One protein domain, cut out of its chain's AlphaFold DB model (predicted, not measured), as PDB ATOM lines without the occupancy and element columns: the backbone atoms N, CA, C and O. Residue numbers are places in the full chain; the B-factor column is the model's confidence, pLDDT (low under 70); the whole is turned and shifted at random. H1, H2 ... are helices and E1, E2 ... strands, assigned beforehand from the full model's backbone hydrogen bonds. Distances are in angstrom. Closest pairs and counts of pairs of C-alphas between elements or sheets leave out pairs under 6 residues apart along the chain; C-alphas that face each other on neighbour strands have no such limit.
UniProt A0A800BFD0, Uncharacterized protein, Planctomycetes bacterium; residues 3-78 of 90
ATOM      1  N   ILE A   3     233.680 209.201 243.081       97.69
ATOM      2  CA  ILE A   3     234.716 208.250 243.481       97.69
ATOM      3  C   ILE A   3     235.712 208.129 242.332       97.69
ATOM      4  O   ILE A   3     235.316 207.813 241.207       97.69
ATOM      5  N   VAL A   4     236.991 208.361 242.619       97.94
ATOM      6  CA  VAL A   4     238.099 208.263 241.662       97.94
ATOM      7  C   VAL A   4     238.978 207.076 242.045       97.94
ATOM      8  O   VAL A   4     239.240 206.852 243.225       97.94
ATOM      9  N   ASP A   5     239.370 206.272 241.062       96.31
ATOM     10  CA  ASP A   5     240.288 205.154 241.260       96.31
ATOM     11  C   ASP A   5     241.764 205.615 241.267       96.31
ATOM     12  O   ASP A   5     242.072 206.735 240.852       96.31
ATOM     13  N   PRO A   6     242.716 204.754 241.674       93.75
ATOM     14  CA  PRO A   6     244.138 205.111 241.684       93.75
ATOM     15  C   PRO A   6     244.731 205.456 240.307       93.75
ATOM     16  O   PRO A   6     245.819 206.022 240.233       93.75
ATOM     17  N   LYS A   7     244.044 205.122 239.205       93.69
ATOM     18  CA  LYS A   7     244.446 205.477 237.833       93.69
ATOM     19  C   LYS A   7     243.898 206.848 237.409       93.69
ATOM     20  O   LYS A   7     244.069 207.240 236.252       93.69
ATOM     21  N   GLY A   8     243.234 207.577 238.309       95.62
ATOM     22  CA  GLY A   8     242.634 208.876 238.019       95.62
ATOM     23  C   GLY A   8     241.401 208.774 237.120       95.62
ATOM     24  O   GLY A   8     241.146 209.682 236.322       95.62
ATOM     25  N   LYS A   9     240.662 207.661 237.192       97.69
ATOM     26  CA  LYS A   9     239.409 207.451 236.458       97.69
ATOM     27  C   LYS A   9     238.222 207.461 237.411       97.69
ATOM     28  O   LYS A   9     238.316 207.017 238.551       97.69
ATOM     29  N   VAL A  10     237.076 207.944 236.945       98.25
ATOM     30  CA  VAL A  10     235.837 207.883 237.730       98.25
ATOM     31  C   VAL A  10     235.419 206.425 237.885       98.25
ATOM     32  O   VAL A  10     235.185 205.729 236.899       98.25
ATOM     33  N   ARG A  11     235.266 205.968 239.123       98.00
ATOM     34  CA  ARG A  11     234.746 204.636 239.436       98.00
ATOM     35  C   ARG A  11     233.229 204.644 239.579       98.00
ATOM     36  O   ARG A  11     232.566 203.716 239.131       98.00
ATOM     37  N   ARG A  12     232.682 205.678 240.225       96.38
ATOM     38  CA  ARG A  12     231.251 205.797 240.528       96.38
ATOM     39  C   ARG A  12     230.882 207.238 240.875       96.38
ATOM     40  O   ARG A  12     231.725 208.007 241.334       96.38
ATOM     41  N   ILE A  13     229.616 207.585 240.664       96.94
ATOM     42  CA  ILE A  13     229.014 208.844 241.102       96.94
ATOM     43  C   ILE A  13     227.782 208.513 241.937       96.94
ATOM     44  O   ILE A  13     226.979 207.664 241.551       96.94
ATOM     45  N   GLU A  14     227.642 209.199 243.064       94.88
ATOM     46  CA  GLU A  14     226.459 209.155 243.920       94.88
ATOM     47  C   GLU A  14     225.926 210.568 244.127       94.88
ATOM     48  O   GLU A  14     226.676 211.478 244.490       94.88
ATOM     49  N   VAL A  15     224.627 210.761 243.927       93.38
ATOM     50  CA  VAL A  15     223.953 212.004 244.307       93.38
ATOM     51  C   VAL A  15     223.565 211.870 245.772       93.38
ATOM     52  O   VAL A  15     222.730 211.045 246.113       93.38
ATOM     53  N   VAL A  16     224.237 212.631 246.637       93.00
ATOM     54  CA  VAL A  16     224.045 212.554 248.099       93.00
ATOM     55  C   VAL A  16     222.933 213.497 248.558       93.00
ATOM     56  O   VAL A  16     222.227 213.212 249.513       93.00
ATOM     57  N   SER A  17     222.770 214.619 247.859       91.12
ATOM     58  CA  SER A  17     221.689 215.574 248.067       91.12
ATOM     59  C   SER A  17     221.336 216.212 246.729       91.12
ATOM     60  O   SER A  17     222.222 216.438 245.895       91.12
ATOM     61  N   PHE A  18     220.046 216.462 246.518       90.69
ATOM     62  CA  PHE A  18     219.514 217.109 245.328       90.69
ATOM     63  C   PHE A  18     218.441 218.109 245.759       90.69
ATOM     64  O   PHE A  18     217.436 217.721 246.343       90.69
ATOM     65  N   GLY A  19     218.701 219.396 245.525       88.06
ATOM     66  CA  GLY A  19     217.853 220.502 245.984       88.06
ATOM     67  C   GLY A  19     216.792 220.950 244.978       88.06
ATOM     68  O   GLY A  19     216.237 222.030 245.130       88.06
ATOM     69  N   GLU A  20     216.548 220.162 243.935       85.81
ATOM     70  CA  GLU A  20     215.591 220.449 242.865       85.81
ATOM     71  C   GLU A  20     214.506 219.354 242.823       85.81
ATOM     72  O   GLU A  20     214.704 218.274 243.394       85.81
ATOM     73  N   PRO A  21     213.368 219.583 242.139       88.88
ATOM     74  CA  PRO A  21     212.365 218.543 241.934       88.88
ATOM     75  C   PRO A  21     212.961 217.277 241.310       88.88
ATOM     76  O   PRO A  21     213.732 217.349 240.352       88.88
ATOM     77  N   LEU A  22     212.572 216.108 241.825       87.44
ATOM     78  CA  LEU A  22     213.136 214.815 241.412       87.44
ATOM     79  C   LEU A  22     212.955 214.513 239.917       87.44
ATOM     80  O   LEU A  22     213.758 213.773 239.354       87.44
ATOM     81  N   ASP A  23     211.974 215.126 239.254       87.12
ATOM     82  CA  ASP A  23     211.771 215.006 237.805       87.12
ATOM     83  C   ASP A  23     212.947 215.559 236.985       87.12
ATOM     84  O   ASP A  23     213.189 215.118 235.859       87.12
ATOM     85  N   TYR A  24     213.731 216.479 237.558       86.75
ATOM     86  CA  TYR A  24     214.946 217.009 236.940       86.75
ATOM     87  C   TYR A  24     216.188 216.170 237.220       86.75
ATOM     88  O   TYR A  24     217.226 216.415 236.592       86.75
ATOM     89  N   LEU A  25     216.108 215.179 238.115       90.00
ATOM     90  CA  LEU A  25     217.223 214.304 238.452       90.00
ATOM     91  C   LEU A  25     217.478 213.311 237.304       90.00
ATOM     92  O   LEU A  25     216.640 212.449 237.017       90.00
ATOM     93  N   PRO A  26     218.648 213.360 236.642       91.69
ATOM     94  CA  PRO A  26     218.972 212.399 235.605       91.69
ATOM     95  C   PRO A  26     218.957 210.959 236.127       91.69
ATOM     96  O   PRO A  26     219.453 210.650 237.206       91.69
ATOM     97  N   ARG A  27     218.448 210.029 235.315       92.25
ATOM     98  CA  ARG A  27     218.461 208.594 235.651       92.25
ATOM     99  C   ARG A  27     219.890 208.046 235.743       92.25
ATOM    100  O   ARG A  27     220.789 208.544 235.072       92.25
ATOM    101  N   GLY A  28     220.076 206.923 236.445       90.75
ATOM    102  CA  GLY A  28     221.380 206.257 236.632       90.75
ATOM    103  C   GLY A  28     222.219 206.069 235.355       90.75
ATOM    104  O   GLY A  28     223.435 206.249 235.381       90.75
ATOM    105  N   ARG A  29     221.573 205.818 234.205       92.81
ATOM    106  CA  ARG A  29     222.230 205.728 232.885       92.81
ATOM    107  C   ARG A  29     223.037 206.974 232.505       92.81
ATOM    108  O   ARG A  29     224.032 206.858 231.800       92.81
ATOM    109  N   PHE A  30     222.615 208.156 232.954       95.06
ATOM    110  CA  PHE A  30     223.343 209.397 232.723       95.06
ATOM    111  C   PHE A  30     224.670 209.389 233.485       95.06
ATOM    112  O   PHE A  30     225.714 209.625 232.881       95.06
ATOM    113  N   TYR A  31     224.641 209.049 234.776       96.25
ATOM    114  CA  TYR A  31     225.833 208.982 235.625       96.25
ATOM    115  C   TYR A  31     226.794 207.859 235.215       96.25
ATOM    116  O   TYR A  31     228.011 208.016 235.319       96.25
ATOM    117  N   ALA A  32     226.272 206.757 234.671       96.12
ATOM    118  CA  ALA A  32     227.082 205.662 234.138       96.12
ATOM    119  C   ALA A  32     228.029 206.113 233.008       96.12
ATOM    120  O   ALA A  32     229.097 205.530 232.841       96.12
ATOM    121  N   GLN A  33     227.702 207.192 232.285       97.06
ATOM    122  CA  GLN A  33     228.567 207.740 231.234       97.06
ATOM    123  C   GLN A  33     229.928 208.217 231.756       97.06
ATOM    124  O   GLN A  33     230.867 208.349 230.976       97.06
ATOM    125  N   PHE A  34     230.054 208.540 233.041       97.94
ATOM    126  CA  PHE A  34     231.312 209.036 233.593       97.94
ATOM    127  C   PHE A  34     232.262 207.903 233.984       97.94
ATOM    128  O   PHE A  34     233.468 208.128 234.026       97.94
ATOM    129  N   VAL A  35     231.746 206.697 234.237       97.88
ATOM    130  CA  VAL A  35     232.539 205.558 234.715       97.88
ATOM    131  C   VAL A  35     233.653 205.214 233.720       97.88
ATOM    132  O   VAL A  35     233.443 205.175 232.510       97.88
ATOM    133  N   GLY A  36     234.865 205.009 234.235       97.88
ATOM    134  CA  GLY A  36     236.074 204.729 233.460       97.88
ATOM    135  C   GLY A  36     236.688 205.947 232.760       97.88
ATOM    136  O   GLY A  36     237.778 205.834 232.191       97.88
ATOM    137  N   ARG A  37     236.048 207.125 232.800       97.69
ATOM    138  CA  ARG A  37     236.587 208.340 232.172       97.69
ATOM    139  C   ARG A  37     237.592 209.039 233.081       97.69
ATOM    140  O   ARG A  37     237.433 209.075 234.298       97.69
ATOM    141  N   GLY A  38     238.639 209.584 232.465       97.00
ATOM    142  CA  GLY A  38     239.601 210.478 233.114       97.00
ATOM    143  C   GLY A  38     239.408 211.907 232.624       97.00
ATOM    144  O   GLY A  38     238.564 212.157 231.762       97.00
ATOM    145  N   LEU A  39     240.186 212.845 233.164       97.12
ATOM    146  CA  LEU A  39     240.130 214.229 232.706       97.12
ATOM    147  C   LEU A  39     240.727 214.338 231.301       97.12
ATOM    148  O   LEU A  39     241.909 214.074 231.102       97.12
ATOM    149  N   ASP A  40     239.898 214.747 230.347       96.25
ATOM    150  CA  ASP A  40     240.295 215.101 228.989       96.25
ATOM    151  C   ASP A  40     239.347 216.181 228.424       96.25
ATOM    152  O   ASP A  40     238.402 216.629 229.086       96.25
ATOM    153  N   ASN A  41     239.593 216.624 227.192       95.06
ATOM    154  CA  ASN A  41     238.756 217.631 226.527       95.06
ATOM    155  C   ASN A  41     237.393 217.078 226.070       95.06
ATOM    156  O   ASN A  41     236.439 217.837 225.882       95.06
ATOM    157  N   LYS A  42     237.281 215.755 225.918       96.50
ATOM    158  CA  LYS A  42     236.055 215.072 225.495       96.50
ATOM    159  C   LYS A  42     235.088 214.856 226.658       96.50
ATOM    160  O   LYS A  42     233.898 214.662 226.416       96.50
ATOM    161  N   LEU A  43     235.544 214.949 227.905       96.94
ATOM    162  CA  LEU A  43     234.718 214.936 229.107       96.94
ATOM    163  C   LEU A  43     233.953 216.261 229.251       96.94
ATOM    164  O   LEU A  43     234.229 217.073 230.136       96.94
ATOM    165  N   SER A  44     233.027 216.504 228.330       96.12
ATOM    166  CA  SER A  44     232.193 217.697 228.228       96.12
ATOM    167  C   SER A  44     230.868 217.366 227.535       96.12
ATOM    168  O   SER A  44     230.747 216.340 226.860       96.12
ATOM    169  N   THR A  45     229.878 218.249 227.671       93.25
ATOM    170  CA  THR A  45     228.566 218.138 227.003       93.25
ATOM    171  C   THR A  45     228.624 218.400 225.499       93.25
ATOM    172  O   THR A  45     227.748 217.964 224.764       93.25
ATOM    173  N   LYS A  46     229.683 219.070 225.026       91.94
ATOM    174  CA  LYS A  46     230.022 219.191 223.596       91.94
ATOM    175  C   LYS A  46     230.830 217.995 223.076       91.94
ATOM    176  O   LYS A  46     231.108 217.914 221.887       91.94
ATOM    177  N   GLY A  47     231.258 217.110 223.974       93.38
ATOM    178  CA  GLY A  47     232.072 215.943 223.679       93.38
ATOM    179  C   GLY A  47     231.294 214.651 223.898       93.38
ATOM    180  O   GLY A  47     230.293 214.376 223.246       93.38
ATOM    181  N   SER A  48     231.792 213.817 224.803       94.12
ATOM    182  CA  SER A  48     231.330 212.443 225.001       94.12
ATOM    183  C   SER A  48     230.270 212.277 226.098       94.12
ATOM    184  O   SER A  48     229.845 211.142 226.348       94.12
ATOM    185  N   ILE A  49     229.852 213.355 226.771       96.44
ATOM    186  CA  ILE A  49     228.724 213.325 227.712       96.44
ATOM    187  C   ILE A  49     227.439 213.664 226.957       96.44
ATOM    188  O   ILE A  49     227.270 214.790 226.496       96.44
ATOM    189  N   ARG A  50     226.510 212.708 226.869       95.38
ATOM    190  CA  ARG A  50     225.177 212.959 226.316       95.38
ATOM    191  C   ARG A  50     224.335 213.742 227.315       95.38
ATOM    192  O   ARG A  50     224.250 213.359 228.487       95.38
ATOM    193  N   SER A  51     223.690 214.792 226.822       92.94
ATOM    194  CA  SER A  51     222.720 215.590 227.570       92.94
ATOM    195  C   SER A  51     221.429 214.819 227.854       92.94
ATOM    196  O   SER A  51     221.109 213.827 227.196       92.94
ATOM    197  N   VAL A  52     220.674 215.304 228.837       92.75
ATOM    198  CA  VAL A  52     219.342 214.814 229.200       92.75
ATOM    199  C   VAL A  52     218.364 215.965 229.006       92.75
ATOM    200  O   VAL A  52     218.586 217.055 229.533       92.75
ATOM    201  N   VAL A  53     217.314 215.732 228.215       90.00
ATOM    202  CA  VAL A  53     216.259 216.723 227.958       90.00
ATOM    203  C   VAL A  53     215.630 217.144 229.284       90.00
ATOM    204  O   VAL A  53     215.357 216.295 230.125       90.00
ATOM    205  N   GLY A  54     215.439 218.449 229.479       89.38
ATOM    206  CA  GLY A  54     214.871 219.009 230.710       89.38
ATOM    207  C   GLY A  54     215.857 219.151 231.875       89.38
ATOM    208  O   GLY A  54     215.574 219.902 232.794       89.38
ATOM    209  N   SER A  55     217.043 218.532 231.818       91.75
ATOM    210  CA  SER A  55     218.025 218.538 232.920       91.75
ATOM    211  C   SER A  55     219.344 219.224 232.550       91.75
ATOM    212  O   SER A  55     220.407 218.839 233.041       91.75
ATOM    213  N   THR A  56     219.322 220.221 231.660       92.12
ATOM    214  CA  THR A  56     220.540 220.888 231.159       92.12
ATOM    215  C   THR A  56     221.423 221.428 232.288       92.12
ATOM    216  O   THR A  56     222.642 221.245 232.254       92.12
ATOM    217  N   LEU A  57     220.823 222.047 233.310       92.19
ATOM    218  CA  LEU A  57     221.551 222.580 234.465       92.19
ATOM    219  C   LEU A  57     222.231 221.462 235.258       92.19
ATOM    220  O   LEU A  57     223.448 221.506 235.446       92.19
ATOM    221  N   THR A  58     221.498 220.405 235.612       91.94
ATOM    222  CA  THR A  58     222.036 219.239 236.330       91.94
ATOM    223  C   THR A  58     223.145 218.538 235.553       91.94
ATOM    224  O   THR A  58     224.162 218.138 236.130       91.94
ATOM    225  N   VAL A  59     222.995 218.414 234.232       94.81
ATOM    226  CA  VAL A  59     224.009 217.825 233.349       94.81
ATOM    227  C   VAL A  59     225.294 218.655 233.368       94.81
ATOM    228  O   VAL A  59     226.386 218.100 233.541       94.81
ATOM    229  N   ASN A  60     225.175 219.976 233.219       94.75
ATOM    230  CA  ASN A  60     226.319 220.886 233.228       94.75
ATOM    231  C   ASN A  60     227.006 220.903 234.600       94.75
ATOM    232  O   ASN A  60     228.228 220.751 234.667       94.75
ATOM    233  N   ALA A  61     226.232 221.001 235.683       94.69
ATOM    234  CA  ALA A  61     226.739 220.992 237.052       94.69
ATOM    235  C   ALA A  61     227.472 219.682 237.378       94.69
ATOM    236  O   ALA A  61     228.602 219.708 237.868       94.69
ATOM    237  N   THR A  62     226.881 218.534 237.024       96.06
ATOM    238  CA  THR A  62     227.513 217.220 237.219       96.06
ATOM    239  C   THR A  62     228.815 217.122 236.427       96.06
ATOM    240  O   THR A  62     229.845 216.729 236.972       96.06
ATOM    241  N   THR A  63     228.802 217.521 235.152       97.44
ATOM    242  CA  THR A  63     229.992 217.458 234.290       97.44
ATOM    243  C   THR A  63     231.119 218.338 234.832       97.44
ATOM    244  O   THR A  63     232.265 217.894 234.912       97.44
ATOM    245  N   ALA A  64     230.804 219.563 235.258       97.38
ATOM    246  CA  ALA A  64     231.771 220.477 235.855       97.38
ATOM    247  C   ALA A  64     232.346 219.933 237.173       97.38
ATOM    248  O   ALA A  64     233.561 219.981 237.375       97.38
ATOM    249  N   ALA A  65     231.501 219.363 238.039       97.50
ATOM    250  CA  ALA A  65     231.929 218.755 239.297       97.50
ATOM    251  C   ALA A  65     232.887 217.577 239.067       97.50
ATOM    252  O   ALA A  65     233.942 217.514 239.699       97.50
ATOM    253  N   VAL A  66     232.574 216.686 238.118       98.19
ATOM    254  CA  VAL A  66     233.448 215.555 237.771       98.19
ATOM    255  C   VAL A  66     234.801 216.043 237.262       98.19
ATOM    256  O   VAL A  66     235.835 215.587 237.749       98.19
ATOM    257  N   ARG A  67     234.816 217.001 236.327       98.25
ATOM    258  CA  ARG A  67     236.070 217.572 235.812       98.25
ATOM    259  C   ARG A  67     236.910 218.186 236.928       98.25
ATOM    260  O   ARG A  67     238.111 217.941 236.977       98.25
ATOM    261  N   ARG A  68     236.279 218.950 237.827       98.00
ATOM    262  CA  ARG A  68     236.951 219.579 238.969       98.00
ATOM    263  C   ARG A  68     237.592 218.534 239.875       98.00
ATOM    264  O   ARG A  68     238.776 218.646 240.155       98.00
ATOM    265  N   VAL A  69     236.848 217.504 240.280       97.94
ATOM    266  CA  VAL A  69     237.374 216.443 241.156       97.94
ATOM    267  C   VAL A  69     238.543 215.707 240.505       97.94
ATOM    268  O   VAL A  69     239.552 215.476 241.165       97.94
ATOM    269  N   LEU A  70     238.451 215.381 239.212       97.56
ATOM    270  CA  LEU A  70     239.553 214.730 238.499       97.56
ATOM    271  C   LEU A  70     240.786 215.637 238.389       97.56
ATOM    272  O   LEU A  70     241.901 215.154 238.568       97.56
ATOM    273  N   ALA A  71     240.601 216.936 238.140       96.88
ATOM    274  CA  ALA A  71     241.697 217.904 238.115       96.88
ATOM    275  C   ALA A  71     242.362 218.032 239.493       96.88
ATOM    276  O   ALA A  71     243.582 217.941 239.601       96.88
ATOM    277  N   THR A  72     241.568 218.162 240.558       96.56
ATOM    278  CA  THR A  72     242.070 218.192 241.936       96.56
ATOM    279  C   THR A  72     242.827 216.910 242.277       96.56
ATOM    280  O   THR A  72     243.932 216.986 242.803       96.56
ATOM    281  N   HIS A  73     242.295 215.737 241.922       95.06
ATOM    282  CA  HIS A  73     242.984 214.460 242.119       95.06
ATOM    283  C   HIS A  73     244.315 214.405 241.357       95.06
ATOM    284  O   HIS A  73     245.315 213.948 241.903       95.06
ATOM    285  N   GLN A  74     244.359 214.878 240.106       93.62
ATOM    286  CA  GLN A  74     245.613 214.967 239.355       93.62
ATOM    287  C   GLN A  74     246.628 215.869 240.057       93.62
ATOM    288  O   GLN A  74     247.775 215.476 240.172       93.62
ATOM    289  N   VAL A  75     246.235 217.034 240.570       94.06
ATOM    290  CA  VAL A  75     247.174 217.936 241.260       94.06
ATOM    291  C   VAL A  75     247.670 217.345 242.584       94.06
ATOM    292  O   VAL A  75     248.862 217.411 242.866       94.06
ATOM    293  N   LEU A  76     246.781 216.749 243.383       93.69
ATOM    294  CA  LEU A  76     247.127 216.215 244.706       93.69
ATOM    295  C   LEU A  76     247.939 214.915 244.646       93.69
ATOM    296  O   LEU A  76     248.726 214.649 245.550       93.69
ATOM    297  N   PHE A  77     247.735 214.100 243.607       89.19
ATOM    298  CA  PHE A  77     248.295 212.748 243.526       89.19
ATOM    299  C   PHE A  77     249.135 212.494 242.268       89.19
ATOM    300  O   PHE A  77     249.594 211.367 242.063       89.19
ATOM    301  N   ALA A  78     249.370 213.497 241.411       79.25
ATOM    302  CA  ALA A  78     250.353 213.359 240.342       79.25
ATOM    303  C   ALA A  78     251.721 213.067 240.954       79.25
ATOM    304  O   ALA A  78     252.213 213.781 241.826       79.25
TER     305      ALA A  78
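Overview. This is residues 3 to 78 of the 90 residues of an uncharacterized protein of Planctomycetes bacterium (UniProt A0A800BFD0). One long helix, H2, runs along the longest axis, with the short strand E1 and the short helix H1 along one flank of it. Two long loops, residues 14 to 27 and 33 to 55, swing out on opposite sides. The 76 printed residues hold E1, H1 and H2 in that order; the class is mostly helix, with under half of the residues in named elements. The whole is compact, with a radius of gyration of the C-alphas of 12.4 A and spans of 38 by 26 by 17 A.

Along the chain. Find C-alpha 10 at (235.837, 207.883, 237.730), where E1, residues 10 to 13, begins. H1 takes residues 28 to 32. H2, residues 56 to 77, runs 31.5 A to C-alpha 77 at (248.295, 212.748, 243.526).

Arrangement. E1 pairs with no named strand, but residues 3 to 4 pair antiparallel with its residues 10 to 12. Its closest C-alphas to H1 are those of Ile 13 and Tyr 31, 6.3 A apart; to H2, Val 10 and Leu 70, 7.8 A. H1 and H2 are near each other, with 5 pairs of C-alphas within 10 A. In both helices every O i to N i+4 pair is within hydrogen-bond range.

Size, cuts and confidence. The farthest C-alphas, of Asp 23 and Ala 78, are 38.7 A apart. Both links are long, the printed part has no cut, and no printed residue is under 70 in pLDDT.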